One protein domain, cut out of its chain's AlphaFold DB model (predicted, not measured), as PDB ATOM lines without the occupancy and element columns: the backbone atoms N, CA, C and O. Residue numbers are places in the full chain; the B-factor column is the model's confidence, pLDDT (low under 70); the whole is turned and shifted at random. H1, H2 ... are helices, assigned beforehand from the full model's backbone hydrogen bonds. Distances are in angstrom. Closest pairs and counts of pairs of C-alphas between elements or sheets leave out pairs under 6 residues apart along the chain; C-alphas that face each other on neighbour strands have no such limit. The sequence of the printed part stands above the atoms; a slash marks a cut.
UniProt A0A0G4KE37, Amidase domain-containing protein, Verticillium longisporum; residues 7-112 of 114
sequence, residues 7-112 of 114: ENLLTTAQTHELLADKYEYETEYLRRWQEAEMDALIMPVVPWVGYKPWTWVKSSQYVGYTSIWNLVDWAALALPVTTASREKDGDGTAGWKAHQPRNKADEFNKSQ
ATOM      1  N   GLU A   7     169.758 167.576 167.362       93.81
ATOM      2  CA  GLU A   7     169.295 166.879 166.154       93.81
ATOM      3  C   GLU A   7     169.091 167.789 164.926       93.81
ATOM      4  O   GLU A   7     168.915 167.292 163.819       93.81
ATOM      5  N   ASN A   8     169.105 169.113 165.101       92.19
ATOM      6  CA  ASN A   8     168.980 170.093 164.019       92.19
ATOM      7  C   ASN A   8     170.335 170.631 163.542       92.19
ATOM      8  O   ASN A   8     170.366 171.537 162.710       92.19
ATOM      9  N   LEU A   9     171.448 170.119 164.075       95.00
ATOM     10  CA  LEU A   9     172.774 170.510 163.614       95.00
ATOM     11  C   LEU A   9     173.001 170.001 162.193       95.00
ATOM     12  O   LEU A   9     172.934 168.803 161.922       95.00
ATOM     13  N   LEU A  10     173.294 170.935 161.296       96.06
ATOM     14  CA  LEU A  10     173.607 170.640 159.909       96.06
ATOM     15  C   LEU A  10     175.114 170.460 159.746       96.06
ATOM     16  O   LEU A  10     175.922 171.168 160.349       96.06
ATOM     17  N   THR A  11     175.495 169.526 158.882       97.88
ATOM     18  CA  THR A  11     176.856 169.478 158.343       97.88
ATOM     19  C   THR A  11     177.117 170.689 157.442       97.88
ATOM     20  O   THR A  11     176.188 171.371 157.002       97.88
ATOM     21  N   THR A  12     178.381 170.945 157.102       97.81
ATOM     22  CA  THR A  12     178.745 172.019 156.163       97.81
ATOM     23  C   THR A  12     178.032 171.873 154.818       97.81
ATOM     24  O   THR A  12     177.494 172.849 154.305       97.81
ATOM     25  N   ALA A  13     177.971 170.653 154.272       98.12
ATOM     26  CA  ALA A  13     177.314 170.389 152.992       98.12
ATOM     27  C   ALA A  13     175.808 170.691 153.048       98.12
ATOM     28  O   ALA A  13     175.308 171.440 152.216       98.12
ATOM     29  N   GLN A  14     175.117 170.198 154.082       98.12
ATOM     30  CA  GLN A  14     173.692 170.481 154.298       98.12
ATOM     31  C   GLN A  14     173.425 171.971 154.532       98.12
ATOM     32  O   GLN A  14     172.395 172.490 154.120       98.12
ATOM     33  N   THR A  15     174.352 172.673 155.188       97.50
ATOM     34  CA  THR A  15     174.238 174.122 155.385       97.50
ATOM     35  C   THR A  15     174.323 174.857 154.052       97.50
ATOM     36  O   THR A  15     173.523 175.750 153.804       97.50
ATOM     37  N   HIS A  16     175.264 174.486 153.181       98.25
ATOM     38  CA  HIS A  16     175.387 175.100 151.858       98.25
ATOM     39  C   HIS A  16     174.158 174.838 150.982       98.25
ATOM     40  O   HIS A  16     173.689 175.761 150.323       98.25
ATOM     41  N   GLU A  17     173.627 173.616 151.006       98.31
ATOM     42  CA  GLU A  17     172.392 173.254 150.302       98.31
ATOM     43  C   GLU A  17     171.205 174.084 150.811       98.31
ATOM     44  O   GLU A  17     170.564 174.780 150.033       98.31
ATOM     45  N   LEU A  18     171.003 174.145 152.131       97.44
ATOM     46  CA  LEU A  18     169.926 174.940 152.725       97.44
ATOM     47  C   LEU A  18     170.045 176.440 152.407       97.44
ATOM     48  O   LEU A  18     169.036 177.127 152.257       97.44
ATOM     49  N   LEU A  19     171.266 176.972 152.327       97.19
ATOM     50  CA  LEU A  19     171.492 178.365 151.937       97.19
ATOM     51  C   LEU A  19     171.163 178.611 150.460       97.19
ATOM     52  O   LEU A  19     170.640 179.677 150.142       97.19
ATOM     53  N   ALA A  20     171.438 177.648 149.577       98.12
ATOM     54  CA  ALA A  20     171.035 177.729 148.177       98.12
ATOM     55  C   ALA A  20     169.502 177.725 148.045       98.12
ATOM     56  O   ALA A  20     168.953 178.611 147.390       98.12
ATOM     57  N   ASP A  21     168.816 176.824 148.755       98.12
ATOM     58  CA  ASP A  21     167.349 176.765 148.789       98.12
ATOM     59  C   ASP A  21     166.739 178.066 149.338       98.12
ATOM     60  O   ASP A  21     165.759 178.593 148.806       98.12
ATOM     61  N   LYS A  22     167.335 178.628 150.400       97.75
ATOM     62  CA  LYS A  22     166.922 179.923 150.964       97.75
ATOM     63  C   LYS A  22     167.049 181.042 149.932       97.75
ATOM     64  O   LYS A  22     166.133 181.852 149.814       97.75
ATOM     65  N   TYR A  23     168.153 181.082 149.190       98.06
ATOM     66  CA  TYR A  23     168.387 182.102 148.169       98.06
ATOM     67  C   TYR A  23     167.394 181.999 147.002       98.06
ATOM     68  O   TYR A  23     166.893 183.013 146.507       98.06
ATOM     69  N   GLU A  24     167.055 180.779 146.580       98.19
ATOM     70  CA  GLU A  24     166.004 180.555 145.586       98.19
ATOM     71  C   GLU A  24     164.646 181.055 146.098       98.19
ATOM     72  O   GLU A  24     163.940 181.784 145.395       98.19
ATOM     73  N   TYR A  25     164.313 180.745 147.354       97.94
ATOM     74  CA  TYR A  25     163.079 181.202 147.988       97.94
ATOM     75  C   TYR A  25     162.994 182.736 148.077       97.94
ATOM     76  O   TYR A  25     161.956 183.311 147.754       97.94
ATOM     77  N   GLU A  26     164.080 183.407 148.468       97.94
ATOM     78  CA  GLU A  26     164.193 184.874 148.488       97.94
ATOM     79  C   GLU A  26     163.969 185.493 147.107       97.94
ATOM     80  O   GLU A  26     163.217 186.461 146.965       97.94
ATOM     81  N   THR A  27     164.586 184.903 146.082       97.69
ATOM     82  CA  THR A  27     164.483 185.364 144.694       97.69
ATOM     83  C   THR A  27     163.046 185.254 144.185       97.69
ATOM     84  O   THR A  27     162.512 186.200 143.603       97.69
ATOM     85  N   GLU A  28     162.384 184.128 144.449       97.94
ATOM     86  CA  GLU A  28     160.984 183.914 144.082       97.94
ATOM     87  C   GLU A  28     160.044 184.881 144.820       97.94
ATOM     88  O   GLU A  28     159.090 185.398 144.232       97.94
ATOM     89  N   TYR A  29     160.318 185.176 146.094       97.12
ATOM     90  CA  TYR A  29     159.532 186.141 146.864       97.12
ATOM     91  C   TYR A  29     159.670 187.565 146.305       97.12
ATOM     92  O   TYR A  29     158.668 188.265 146.141       97.12
ATOM     93  N   LEU A  30     160.895 187.974 145.952       97.12
ATOM     94  CA  LEU A  30     161.166 189.266 145.319       97.12
ATOM     95  C   LEU A  30     160.481 189.381 143.953       97.12
ATOM     96  O   LEU A  30     159.885 190.416 143.658       97.12
ATOM     97  N   ARG A  31     160.504 188.316 143.143       98.00
ATOM     98  CA  ARG A  31     159.814 188.284 141.847       98.00
ATOM     99  C   ARG A  31     158.320 188.558 142.009       98.00
ATOM    100  O   ARG A  31     157.786 189.433 141.336       98.00
ATOM    101  N   ARG A  32     157.654 187.871 142.945       97.00
ATOM    102  CA  ARG A  32     156.223 188.088 143.234       97.00
ATOM    103  C   ARG A  32     155.932 189.516 143.685       97.00
ATOM    104  O   ARG A  32     154.905 190.070 143.311       97.00
ATOM    105  N   TRP A  33     156.822 190.102 144.483       96.69
ATOM    106  CA  TRP A  33     156.691 191.485 144.935       96.69
ATOM    107  C   TRP A  33     156.793 192.484 143.780       96.69
ATOM    108  O   TRP A  33     155.981 193.402 143.690       96.69
ATOM    109  N   GLN A  34     157.760 192.284 142.878       97.19
ATOM    110  CA  GLN A  34     157.922 193.112 141.682       97.19
ATOM    111  C   GLN A  34     156.729 192.979 140.730       97.19
ATOM    112  O   GLN A  34     156.235 193.985 140.236       97.19
ATOM    113  N   GLU A  35     156.232 191.760 140.513       98.31
ATOM    114  CA  GLU A  35     155.058 191.498 139.667       98.31
ATOM    115  C   GLU A  35     153.768 192.101 140.220       98.31
ATOM    116  O   GLU A  35     152.883 192.473 139.454       98.31
ATOM    117  N   ALA A  36     153.656 192.194 141.544       97.38
ATOM    118  CA  ALA A  36     152.535 192.846 142.205       97.38
ATOM    119  C   ALA A  36     152.659 194.381 142.235       97.38
ATOM    120  O   ALA A  36     151.740 195.034 142.730       97.38
ATOM    121  N   GLU A  37     153.773 194.944 141.746       97.69
ATOM    122  CA  GLU A  37     154.061 196.386 141.717       97.69
ATOM    123  C   GLU A  37     153.839 197.062 143.084       97.69
ATOM    124  O   GLU A  37     153.234 198.129 143.195       97.69
ATOM    125  N   MET A  38     154.299 196.410 144.158       95.56
ATOM    126  CA  MET A  38     154.081 196.870 145.532       95.56
ATOM    127  C   MET A  38     155.207 197.786 146.026       95.56
ATOM    128  O   MET A  38     156.384 197.434 145.956       95.56
ATOM    129  N   ASP A  39     154.851 198.914 146.641       96.94
ATOM    130  CA  ASP A  39     155.811 199.745 147.387       96.94
ATOM    131  C   ASP A  39     156.028 199.230 148.818       96.94
ATOM    132  O   ASP A  39     157.132 199.271 149.360       96.94
ATOM    133  N   ALA A  40     154.952 198.757 149.453       95.56
ATOM    134  CA  ALA A  40     154.941 198.272 150.829       95.56
ATOM    135  C   ALA A  40     153.778 197.296 151.067       95.56
ATOM    136  O   ALA A  40     152.774 197.306 150.354       95.56
ATOM    137  N   LEU A  41     153.888 196.492 152.128       95.12
ATOM    138  CA  LEU A  41     152.843 195.580 152.590       95.12
ATOM    139  C   LEU A  41     152.393 195.982 153.995       95.12
ATOM    140  O   LEU A  41     153.201 196.058 154.919       95.12
ATOM    141  N   ILE A  42     151.087 196.183 154.163       95.75
ATOM    142  CA  ILE A  42     150.462 196.362 155.475       95.75
ATOM    143  C   ILE A  42     149.816 195.043 155.874       95.75
ATOM    144  O   ILE A  42     148.998 194.487 155.142       95.75
ATOM    145  N   MET A  43     150.169 194.549 157.055       95.00
ATOM    146  CA  MET A  43     149.673 193.277 157.562       95.00
ATOM    147  C   MET A  43     149.572 193.277 159.091       95.00
ATOM    148  O   MET A  43     150.205 194.102 159.754       95.00
ATOM    149  N   PRO A  44     148.820 192.333 159.680       93.25
ATOM    150  CA  PRO A  44     148.842 192.119 161.121       93.25
ATOM    151  C   PRO A  44     150.237 191.695 161.607       93.25
ATOM    152  O   PRO A  44     150.906 190.896 160.957       93.25
ATOM    153  N   VAL A  45     150.654 192.186 162.777       91.62
ATOM    154  CA  VAL A  45     151.949 191.823 163.391       91.62
ATOM    155  C   VAL A  45     151.845 190.514 164.175       91.62
ATOM    156  O   VAL A  45     152.740 189.675 164.136       91.62
ATOM    157  N   VAL A  46     150.742 190.326 164.895       87.25
ATOM    158  CA  VAL A  46     150.428 189.126 165.677       87.25
ATOM    159  C   VAL A  46     148.907 188.928 165.696       87.25
ATOM    160  O   VAL A  46     148.174 189.903 165.528       87.25
ATOM    161  N   PRO A  47     148.403 187.702 165.924       83.38
ATOM    162  CA  PRO A  47     146.962 187.450 165.937       83.38
ATOM    163  C   PRO A  47     146.259 187.909 167.225       83.38
ATOM    164  O   PRO A  47     145.036 187.841 167.294       83.38
ATOM    165  N   TRP A  48     147.006 188.330 168.252       80.19
ATOM    166  CA  TRP A  48     146.486 188.545 169.607       80.19
ATOM    167  C   TRP A  48     147.061 189.804 170.246       80.19
ATOM    168  O   TRP A  48     148.128 190.285 169.866       80.19
ATOM    169  N   VAL A  49     146.376 190.293 171.277       84.00
ATOM    170  CA  VAL A  49     146.906 191.330 172.168       84.00
ATOM    171  C   VAL A  49     148.082 190.805 172.996       84.00
ATOM    172  O   VAL A  49     148.272 189.598 173.150       84.00
ATOM    173  N   GLY A  50     148.886 191.724 173.535       81.75
ATOM    174  CA  GLY A  50     150.054 191.375 174.340       81.75
ATOM    175  C   GLY A  50     149.705 190.495 175.545       81.75
ATOM    176  O   GLY A  50     148.719 190.734 176.241       81.75
ATOM    177  N   TYR A  51     150.538 189.486 175.806       83.44
ATOM    178  CA  TYR A  51     150.374 188.620 176.972       83.44
ATOM    179  C   TYR A  51     150.675 189.358 178.276       83.44
ATOM    180  O   TYR A  51     151.468 190.303 178.313       83.44
ATOM    181  N   LYS A  52     150.128 188.835 179.379       83.62
ATOM    182  CA  LYS A  52     150.598 189.190 180.723       83.62
ATOM    183  C   LYS A  52     152.126 188.976 180.808       83.62
ATOM    184  O   LYS A  52     152.648 188.033 180.193       83.62
ATOM    185  N   PRO A  53     152.859 189.834 181.542       85.50
ATOM    186  CA  PRO A  53     154.302 189.685 181.708       85.50
ATOM    187  C   PRO A  53     154.685 188.265 182.138       85.50
ATOM    188  O   PRO A  53     153.977 187.641 182.923       85.50
ATOM    189  N   TRP A  54     155.809 187.755 181.625       82.06
ATOM    190  CA  TRP A  54     156.331 186.403 181.898       82.06
ATOM    191  C   TRP A  54     155.475 185.222 181.424       82.06
ATOM    192  O   TRP A  54     155.878 184.074 181.600       82.06
ATOM    193  N   THR A  55     154.339 185.449 180.767       83.94
ATOM    194  CA  THR A  55     153.534 184.346 180.225       83.94
ATOM    195  C   THR A  55     154.097 183.822 178.902       83.94
ATOM    196  O   THR A  55     154.062 182.622 178.630       83.94
ATOM    197  N   TRP A  56     154.723 184.695 178.108       76.50
ATOM    198  CA  TRP A  56     155.253 184.359 176.783       76.50
ATOM    199  C   TRP A  56     156.329 183.259 176.801       76.50
ATOM    200  O   TRP A  56     156.405 182.475 175.856       76.50
ATOM    201  N   VAL A  57     157.132 183.140 177.867       80.44
ATOM    202  CA  VAL A  57     158.196 182.115 177.964       80.44
ATOM    203  C   VAL A  57     157.637 180.696 178.074       80.44
ATOM    204  O   VAL A  57     158.309 179.739 177.697       80.44
ATOM    205  N   LYS A  58     156.401 180.565 178.576       82.62
ATOM    206  CA  LYS A  58     155.672 179.296 178.702       82.62
ATOM    207  C   LYS A  58     154.838 178.981 177.457       82.62
ATOM    208  O   LYS A  58     154.322 177.874 177.337       82.62
ATOM    209  N   SER A  59     154.696 179.949 176.551       77.50
ATOM    210  CA  SER A  59     153.882 179.815 175.344       77.50
ATOM    211  C   SER A  59     154.561 178.951 174.282       77.50
ATOM    212  O   SER A  59     155.791 178.917 174.154       77.50
ATOM    213  N   SER A  60     153.744 178.307 173.449       81.75
ATOM    214  CA  SER A  60     154.193 177.887 172.122       81.75
ATOM    215  C   SER A  60     154.216 179.132 171.234       81.75
ATOM    216  O   SER A  60     153.178 179.560 170.742       81.75
ATOM    217  N   GLN A  61     155.389 179.756 171.101       78.06
ATOM    218  CA  GLN A  61     155.556 181.024 170.383       78.06
ATOM    219  C   GLN A  61     155.064 180.901 168.937       78.06
ATOM    220  O   GLN A  61     155.628 180.145 168.146       78.06
ATOM    221  N   TYR A  62     154.031 181.666 168.586       82.62
ATOM    222  CA  TYR A  62     153.580 181.791 167.205       82.62
ATOM    223  C   TYR A  62     154.241 183.003 166.554       82.62
ATOM    224  O   TYR A  62     153.946 184.142 166.908       82.62
ATOM    225  N   VAL A  63     155.131 182.743 165.598       86.75
ATOM    226  CA  VAL A  63     155.900 183.773 164.879       86.75
ATOM    227  C   VAL A  63     155.531 183.862 163.399       86.75
ATOM    228  O   VAL A  63     156.196 184.564 162.654       86.75
ATOM    229  N   GLY A  64     154.469 183.179 162.954       88.19
ATOM    230  CA  GLY A  64     154.164 183.029 161.524       88.19
ATOM    231  C   GLY A  64     153.933 184.340 160.762       88.19
ATOM    232  O   GLY A  64     154.197 184.392 159.569       88.19
ATOM    233  N   TYR A  65     153.492 185.408 161.438       91.75
ATOM    234  CA  TYR A  65     153.327 186.733 160.820       91.75
ATOM    235  C   TYR A  65     154.654 187.480 160.616       91.75
ATOM    236  O   TYR A  65     154.720 188.364 159.769       91.75
ATOM    237  N   THR A  66     155.698 187.162 161.387       93.00
ATOM    238  CA  THR A  66     156.937 187.955 161.424       93.00
ATOM    239  C   THR A  66     158.183 187.184 161.011       93.00
ATOM    240  O   THR A  66     159.100 187.780 160.458       93.00
ATOM    241  N   SER A  67     158.233 185.865 161.222       93.12
ATOM    242  CA  SER A  67     159.415 185.052 160.918       93.12
ATOM    243  C   SER A  67     159.761 185.033 159.435       93.12
ATOM    244  O   SER A  67     160.930 184.879 159.098       93.12
ATOM    245  N   ILE A  68     158.764 185.200 158.563       94.44
ATOM    246  CA  ILE A  68     158.969 185.268 157.116       94.44
ATOM    247  C   ILE A  68     159.875 186.443 156.733       94.44
ATOM    248  O   ILE A  68     160.766 186.259 155.916       94.44
ATOM    249  N   TRP A  69     159.742 187.599 157.389       95.19
ATOM    250  CA  TRP A  69     160.546 188.792 157.092       95.19
ATOM    251  C   TRP A  69     162.007 188.633 157.508       95.19
ATOM    252  O   TRP A  69     162.888 189.140 156.827       95.19
ATOM    253  N   ASN A  70     162.270 187.852 158.561       94.31
ATOM    254  CA  ASN A  70     163.631 187.447 158.920       94.31
ATOM    255  C   ASN A  70     164.192 186.406 157.941       94.31
ATOM    256  O   ASN A  70     165.391 186.386 157.690       94.31
ATOM    257  N   LEU A  71     163.340 185.507 157.425       95.00
ATOM    258  CA  LEU A  71     163.753 184.475 156.473       95.00
ATOM    259  C   LEU A  71     164.195 185.095 155.148       95.00
ATOM    260  O   LEU A  71     165.216 184.664 154.624       95.00
ATOM    261  N   VAL A  72     163.447 186.082 154.644       96.25
ATOM    262  CA  VAL A  72     163.764 186.770 153.381       96.25
ATOM    263  C   VAL A  72     164.661 188.003 153.543       96.25
ATOM    264  O   VAL A  72     164.979 188.655 152.557       96.25
ATOM    265  N   ASP A  73     165.046 188.329 154.780       95.62
ATOM    266  CA  ASP A  73     165.906 189.465 155.144       95.62
ATOM    267  C   ASP A  73     165.387 190.838 154.666       95.62
ATOM    268  O   ASP A  73     166.117 191.665 154.118       95.62
ATOM    269  N   TRP A  74     164.085 191.092 154.840       95.69
ATOM    270  CA  TRP A  74     163.449 192.351 154.433       95.69
ATOM    271  C   TRP A  74     163.183 193.278 155.617       95.69
ATOM    272  O   TRP A  74     162.902 192.844 156.736       95.69
ATOM    273  N   ALA A  75     163.204 194.587 155.355       96.12
ATOM    274  CA  ALA A  75     162.872 195.591 156.356       96.12
ATOM    275  C   ALA A  75     161.397 195.484 156.779       96.12
ATOM    276  O   ALA A  75     160.491 195.528 155.948       96.12
ATOM    277  N   ALA A  76     161.155 195.403 158.089       96.31
ATOM    278  CA  ALA A  76     159.819 195.369 158.670       96.31
ATOM    279  C   ALA A  76     159.711 196.347 159.848       96.31
ATOM    280  O   ALA A  76     160.640 196.495 160.644       96.31
ATOM    281  N   LEU A  77     158.553 196.997 159.975       96.06
ATOM    282  CA  LEU A  77     158.250 197.952 161.039       96.06
ATOM    283  C   LEU A  77     156.905 197.605 161.683       96.06
ATOM    284  O   LEU A  77     155.905 197.426 160.992       96.06
ATOM    285  N   ALA A  78     156.873 197.559 163.015       94.75
ATOM    286  CA  ALA A  78     155.639 197.443 163.784       94.75
ATOM    287  C   ALA A  78     155.252 198.813 164.356       94.75
ATOM    288  O   ALA A  78     156.045 199.445 165.054       94.75
ATOM    289  N   LEU A  79     154.022 199.254 164.083       95.25
ATOM    290  CA  LEU A  79     153.472 200.517 164.575       95.25
ATOM    291  C   LEU A  79     152.275 200.251 165.500       95.25
ATOM    292  O   LEU A  79     151.391 199.470 165.136       95.25
ATOM    293  N   PRO A  80     152.195 200.890 166.682       93.75
ATOM    294  CA  PRO A  80     150.994 200.841 167.502       93.75
ATOM    295  C   PRO A  80     149.892 201.680 166.843       93.75
ATOM    296  O   PRO A  80     150.028 202.893 166.708       93.75
ATOM    297  N   VAL A  81     148.798 201.034 166.436       93.62
ATOM    298  CA  VAL A  81     147.692 201.697 165.714       93.62
ATOM    299  C   VAL A  81     146.408 201.831 166.533       93.62
ATOM    300  O   VAL A  81     145.597 202.710 166.261       93.62
ATOM    301  N   THR A  82     146.197 200.970 167.531       92.50
ATOM    302  CA  THR A  82     145.008 200.989 168.397       92.50
ATOM    303  C   THR A  82     145.258 200.209 169.690       92.50
ATOM    304  O   THR A  82     146.253 199.493 169.817       92.50
ATOM    305  N   THR A  83     144.331 200.317 170.636       90.94
ATOM    306  CA  THR A  83     144.222 199.457 171.819       90.94
ATOM    307  C   THR A  83     142.959 198.594 171.741       90.94
ATOM    308  O   THR A  83     141.982 198.973 171.089       90.94
ATOM    309  N   ALA A  84     142.982 197.425 172.386       87.31
ATOM    310  CA  ALA A  84     141.785 196.602 172.564       87.31
ATOM    311  C   ALA A  84     140.843 197.241 173.596       87.31
ATOM    312  O   ALA A  84     141.302 197.902 174.531       87.31
ATOM    313  N   SER A  85     139.531 197.059 173.432       88.19
ATOM    314  CA  SER A  85     138.523 197.731 174.253       88.19
ATOM    315  C   SER A  85     137.363 196.795 174.536       88.19
ATOM    316  O   SER A  85     136.551 196.520 173.661       88.19
ATOM    317  N   ARG A  86     137.218 196.393 175.802       83.69
ATOM    318  CA  ARG A  86     136.130 195.504 176.231       83.69
ATOM    319  C   ARG A  86     134.738 196.052 175.909       83.69
ATOM    320  O   ARG A  86     133.836 195.281 175.616       83.69
ATOM    321  N   GLU A  87     134.571 197.372 175.943       90.00
ATOM    322  CA  GLU A  87     133.317 198.031 175.566       90.00
ATOM    323  C   GLU A  87     132.982 197.817 174.083       90.00
ATOM    324  O   GLU A  87     131.831 197.555 173.746       90.00
ATOM    325  N   LYS A  88     133.990 197.878 173.202       87.38
ATOM    326  CA  LYS A  88     133.829 197.644 171.759       87.38
ATOM    327  C   LYS A  88     133.762 196.155 171.408       87.38
ATOM    328  O   LYS A  88     133.038 195.782 170.491       87.38
ATOM    329  N   ASP A  89     134.513 195.328 172.129       84.25
ATOM    330  CA  ASP A  89     134.691 193.899 171.852       84.25
ATOM    331  C   ASP A  89     133.557 193.034 172.452       84.25
ATOM    332  O   ASP A  89     133.272 191.936 171.960       84.25
ATOM    333  N   GLY A  90     132.872 193.532 173.491       84.94
ATOM    334  CA  GLY A  90     131.771 192.848 174.172       84.94
ATOM    335  C   GLY A  90     132.174 191.491 174.763       84.94
ATOM    336  O   GLY A  90     133.318 191.274 175.158       84.94
ATOM    337  N   ASP A  91     131.230 190.545 174.798       81.19
ATOM    338  CA  ASP A  91     131.470 189.165 175.262       81.19
ATOM    339  C   ASP A  91     132.060 188.249 174.169       81.19
ATOM    340  O   ASP A  91     132.054 187.021 174.301       81.19
ATOM    341  N   GLY A  92     132.523 188.824 173.057       78.19
ATOM    342  CA  GLY A  92     132.977 188.090 171.881       78.19
ATOM    343  C   GLY A  92     131.840 187.520 171.022       78.19
ATOM    344  O   GLY A  92     130.692 187.349 171.446       78.19
ATOM    345  N   THR A  93     132.166 187.215 169.766       83.81
ATOM    346  CA  THR A  93     131.211 186.686 168.781       83.81
ATOM    347  C   THR A  93     130.842 185.225 169.069       83.81
ATOM    348  O   THR A  93     131.586 184.497 169.727       83.81
ATOM    349  N   ALA A  94     129.712 184.745 168.536       85.56
ATOM    350  CA  ALA A  94     129.339 183.328 168.639       85.56
ATOM    351  C   ALA A  94     130.426 182.399 168.062       85.56
ATOM    352  O   ALA A  94     130.724 181.357 168.642       85.56
ATOM    353  N   GLY A  95     131.071 182.821 166.966       85.94
ATOM    354  CA  GLY A  95     132.208 182.113 166.377       85.94
ATOM    355  C   GLY A  95     133.420 182.058 167.308       85.94
ATOM    356  O   GLY A  95     134.038 181.007 167.429       85.94
ATOM    357  N   TRP A  96     133.717 183.145 168.028       83.94
ATOM    358  CA  TRP A  96     134.796 183.157 169.021       83.94
ATOM    359  C   TRP A  96     134.521 182.205 170.189       83.94
ATOM    360  O   TRP A  96     135.386 181.422 170.577       83.94
ATOM    361  N   LYS A  97     133.287 182.202 170.705       84.69
ATOM    362  CA  LYS A  97     132.873 181.298 171.790       84.69
ATOM    363  C   LYS A  97     132.977 179.826 171.377       84.69
ATOM    364  O   LYS A  97     133.413 178.996 172.172       84.69
ATOM    365  N   ALA A  98     132.642 179.518 170.126       89.31
ATOM    366  CA  ALA A  98     132.748 178.180 169.552       89.31
ATOM    367  C   ALA A  98     134.149 177.832 169.008       89.31
ATOM    368  O   ALA A  98     134.346 176.710 168.539       89.31
ATOM    369  N   HIS A  99     135.119 178.760 169.051       87.19
ATOM    370  CA  HIS A  99     136.442 178.565 168.451       87.19
ATOM    371  C   HIS A  99     137.150 177.357 169.062       87.19
ATOM    372  O   HIS A  99     137.362 177.301 170.278       87.19
ATOM    373  N   GLN A 100     137.556 176.413 168.218       89.75
ATOM    374  CA  GLN A 100     138.377 175.279 168.623       89.75
ATOM    375  C   GLN A 100     139.840 175.571 168.288       89.75
ATOM    376  O   GLN A 100     140.142 175.892 167.133       89.75
ATOM    377  N   PRO A 101     140.756 175.468 169.268       88.88
ATOM    378  CA  PRO A 101     142.168 175.685 169.016       88.88
ATOM    379  C   PRO A 101     142.707 174.809 167.885       88.88
ATOM    380  O   PRO A 101     142.532 173.593 167.879       88.88
ATOM    381  N   ARG A 102     143.407 175.432 166.936       88.44
ATOM    382  CA  ARG A 102     143.981 174.748 165.764       88.44
ATOM    383  C   ARG A 102     145.308 174.056 166.067       88.44
ATOM    384  O   ARG A 102     145.706 173.135 165.363       88.44
ATOM    385  N   ASN A 103     146.033 174.546 167.068       87.88
ATOM    386  CA  ASN A 103     147.317 174.016 167.518       87.88
ATOM    387  C   ASN A 103     147.613 174.485 168.956       87.88
ATOM    388  O   ASN A 103     146.886 175.309 169.509       87.88
ATOM    389  N   LYS A 104     148.717 174.003 169.543       88.25
ATOM    390  CA  LYS A 104     149.129 174.341 170.919       88.25
ATOM    391  C   LYS A 104     149.366 175.836 171.153       88.25
ATOM    392  O   LYS A 104     149.188 176.316 172.267       88.25
ATOM    393  N   ALA A 105     149.803 176.570 170.128       84.88
ATOM    394  CA  ALA A 105     149.977 178.013 170.239       84.88
ATOM    395  C   ALA A 105     148.615 178.705 170.312       84.88
ATOM    396  O   ALA A 105     148.374 179.479 171.226       84.88
ATOM    397  N   ASP A 106     147.711 178.377 169.391       86.38
ATOM    398  CA  ASP A 106     146.334 178.877 169.344       86.38
ATOM    399  C   ASP A 106     145.580 178.591 170.655       86.38
ATOM    400  O   ASP A 106     144.908 179.467 171.191       86.38
ATOM    401  N   GLU A 107     145.761 177.391 171.214       88.62
ATOM    402  CA  GLU A 107     145.194 176.978 172.502       88.62
ATOM    403  C   GLU A 107     145.719 177.835 173.653       88.62
ATOM    404  O   GLU A 107     144.940 178.416 174.413       88.62
ATOM    405  N   PHE A 108     147.046 177.969 173.742       86.88
ATOM    406  CA  PHE A 108     147.680 178.800 174.754       86.88
ATOM    407  C   PHE A 108     147.180 180.242 174.669       86.88
ATOM    408  O   PHE A 108     146.821 180.828 175.687       86.88
ATOM    409  N   ASN A 109     147.095 180.797 173.461       83.12
ATOM    410  CA  ASN A 109     146.697 182.183 173.250       83.12
ATOM    411  C   ASN A 109     145.229 182.413 173.617       83.12
ATOM    412  O   ASN A 109     144.932 183.400 174.285       83.12
ATOM    413  N   LYS A 110     144.334 181.471 173.283       82.94
ATOM    414  CA  LYS A 110     142.920 181.529 173.679       82.94
ATOM    415  C   LYS A 110     142.761 181.639 175.199       82.94
ATOM    416  O   LYS A 110     142.007 182.487 175.663       82.94
ATOM    417  N   SER A 111     143.520 180.853 175.968       83.06
ATOM    418  CA  SER A 111     143.478 180.898 177.443       83.06
ATOM    419  C   SER A 111     143.989 182.205 178.064       83.06
ATOM    420  O   SER A 111     143.842 182.409 179.264       83.06
ATOM    421  N   GLN A 112     144.610 183.099 177.283       78.88
ATOM    422  CA  GLN A 112     145.052 184.408 177.781       78.88
ATOM    423  C   GLN A 112     143.972 185.491 177.681       78.88
ATOM    424  O   GLN A 112     144.168 186.580 178.218       78.88
TER     425      GLN A 112
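This is residues 7 to 112 of the 114 residues of the protein "Amidase domain-containing protein" of Verticillium longisporum (UniProt A0A0G4KE37). One long helix, H1, stands like a post at one end of the model, and the rest is a loose, open frame of mostly unnamed chain with four short helices. From H1 the long link of residues 36 to 66 runs out and folds back to H2 beside H1; residues 72 to 85 then lead away again to H3 and H4 at the far end, and H5 lies part of the way back. The printed part has 106 residues, with five named helices in the order H1 to H5 and no named strand; the class is all helix, though only 44 residues are in named elements. The whole is loose, with a radius of gyration of the C-alphas of 18.6 A and spans of 53 by 41 by 26 A.

H1, residues 12 to 35, begins at C-alpha 12 at (178.745, 172.019, 156.163) and is 34.8 A long. H2 is residues 67 to 71, 6.2 A. H3 is residues 86 to 89, 4.9 A, and H4 residues 94 to 97, 5.2 A. H5, residues 104 to 110, is 9.9 A long and ends at C-alpha 110 at (142.920, 181.529, 173.679).

H1 and H2 are close but not clearly touching; their closest C-alphas, of Lys 22 and Leu 71, are 7.8 A apart. H1 is apart from H3, H4 and H5. H3, H4 and H5 are apart from each other and from H2. Every O i to N i+4 pair is within hydrogen-bond range in H1, H2 and H5. H3 and H4 are too short for such a pair; of O i to N i+3 pairs, H3 has 0 of 1 within range and H4 1 of 1.

The two C-alphas farthest apart, of Ala 13 and Glu 87, are 56.7 A apart. The printed part has no cut. The links H1 to H2 and H2 to H3 are long, H3 to H4 is tight and H4 to H5 short. Residues 11 to 17, 34 to 39 and 85 to 95 stand free. The mean pLDDT of the printed part is 90.8, and no printed residue is under 70.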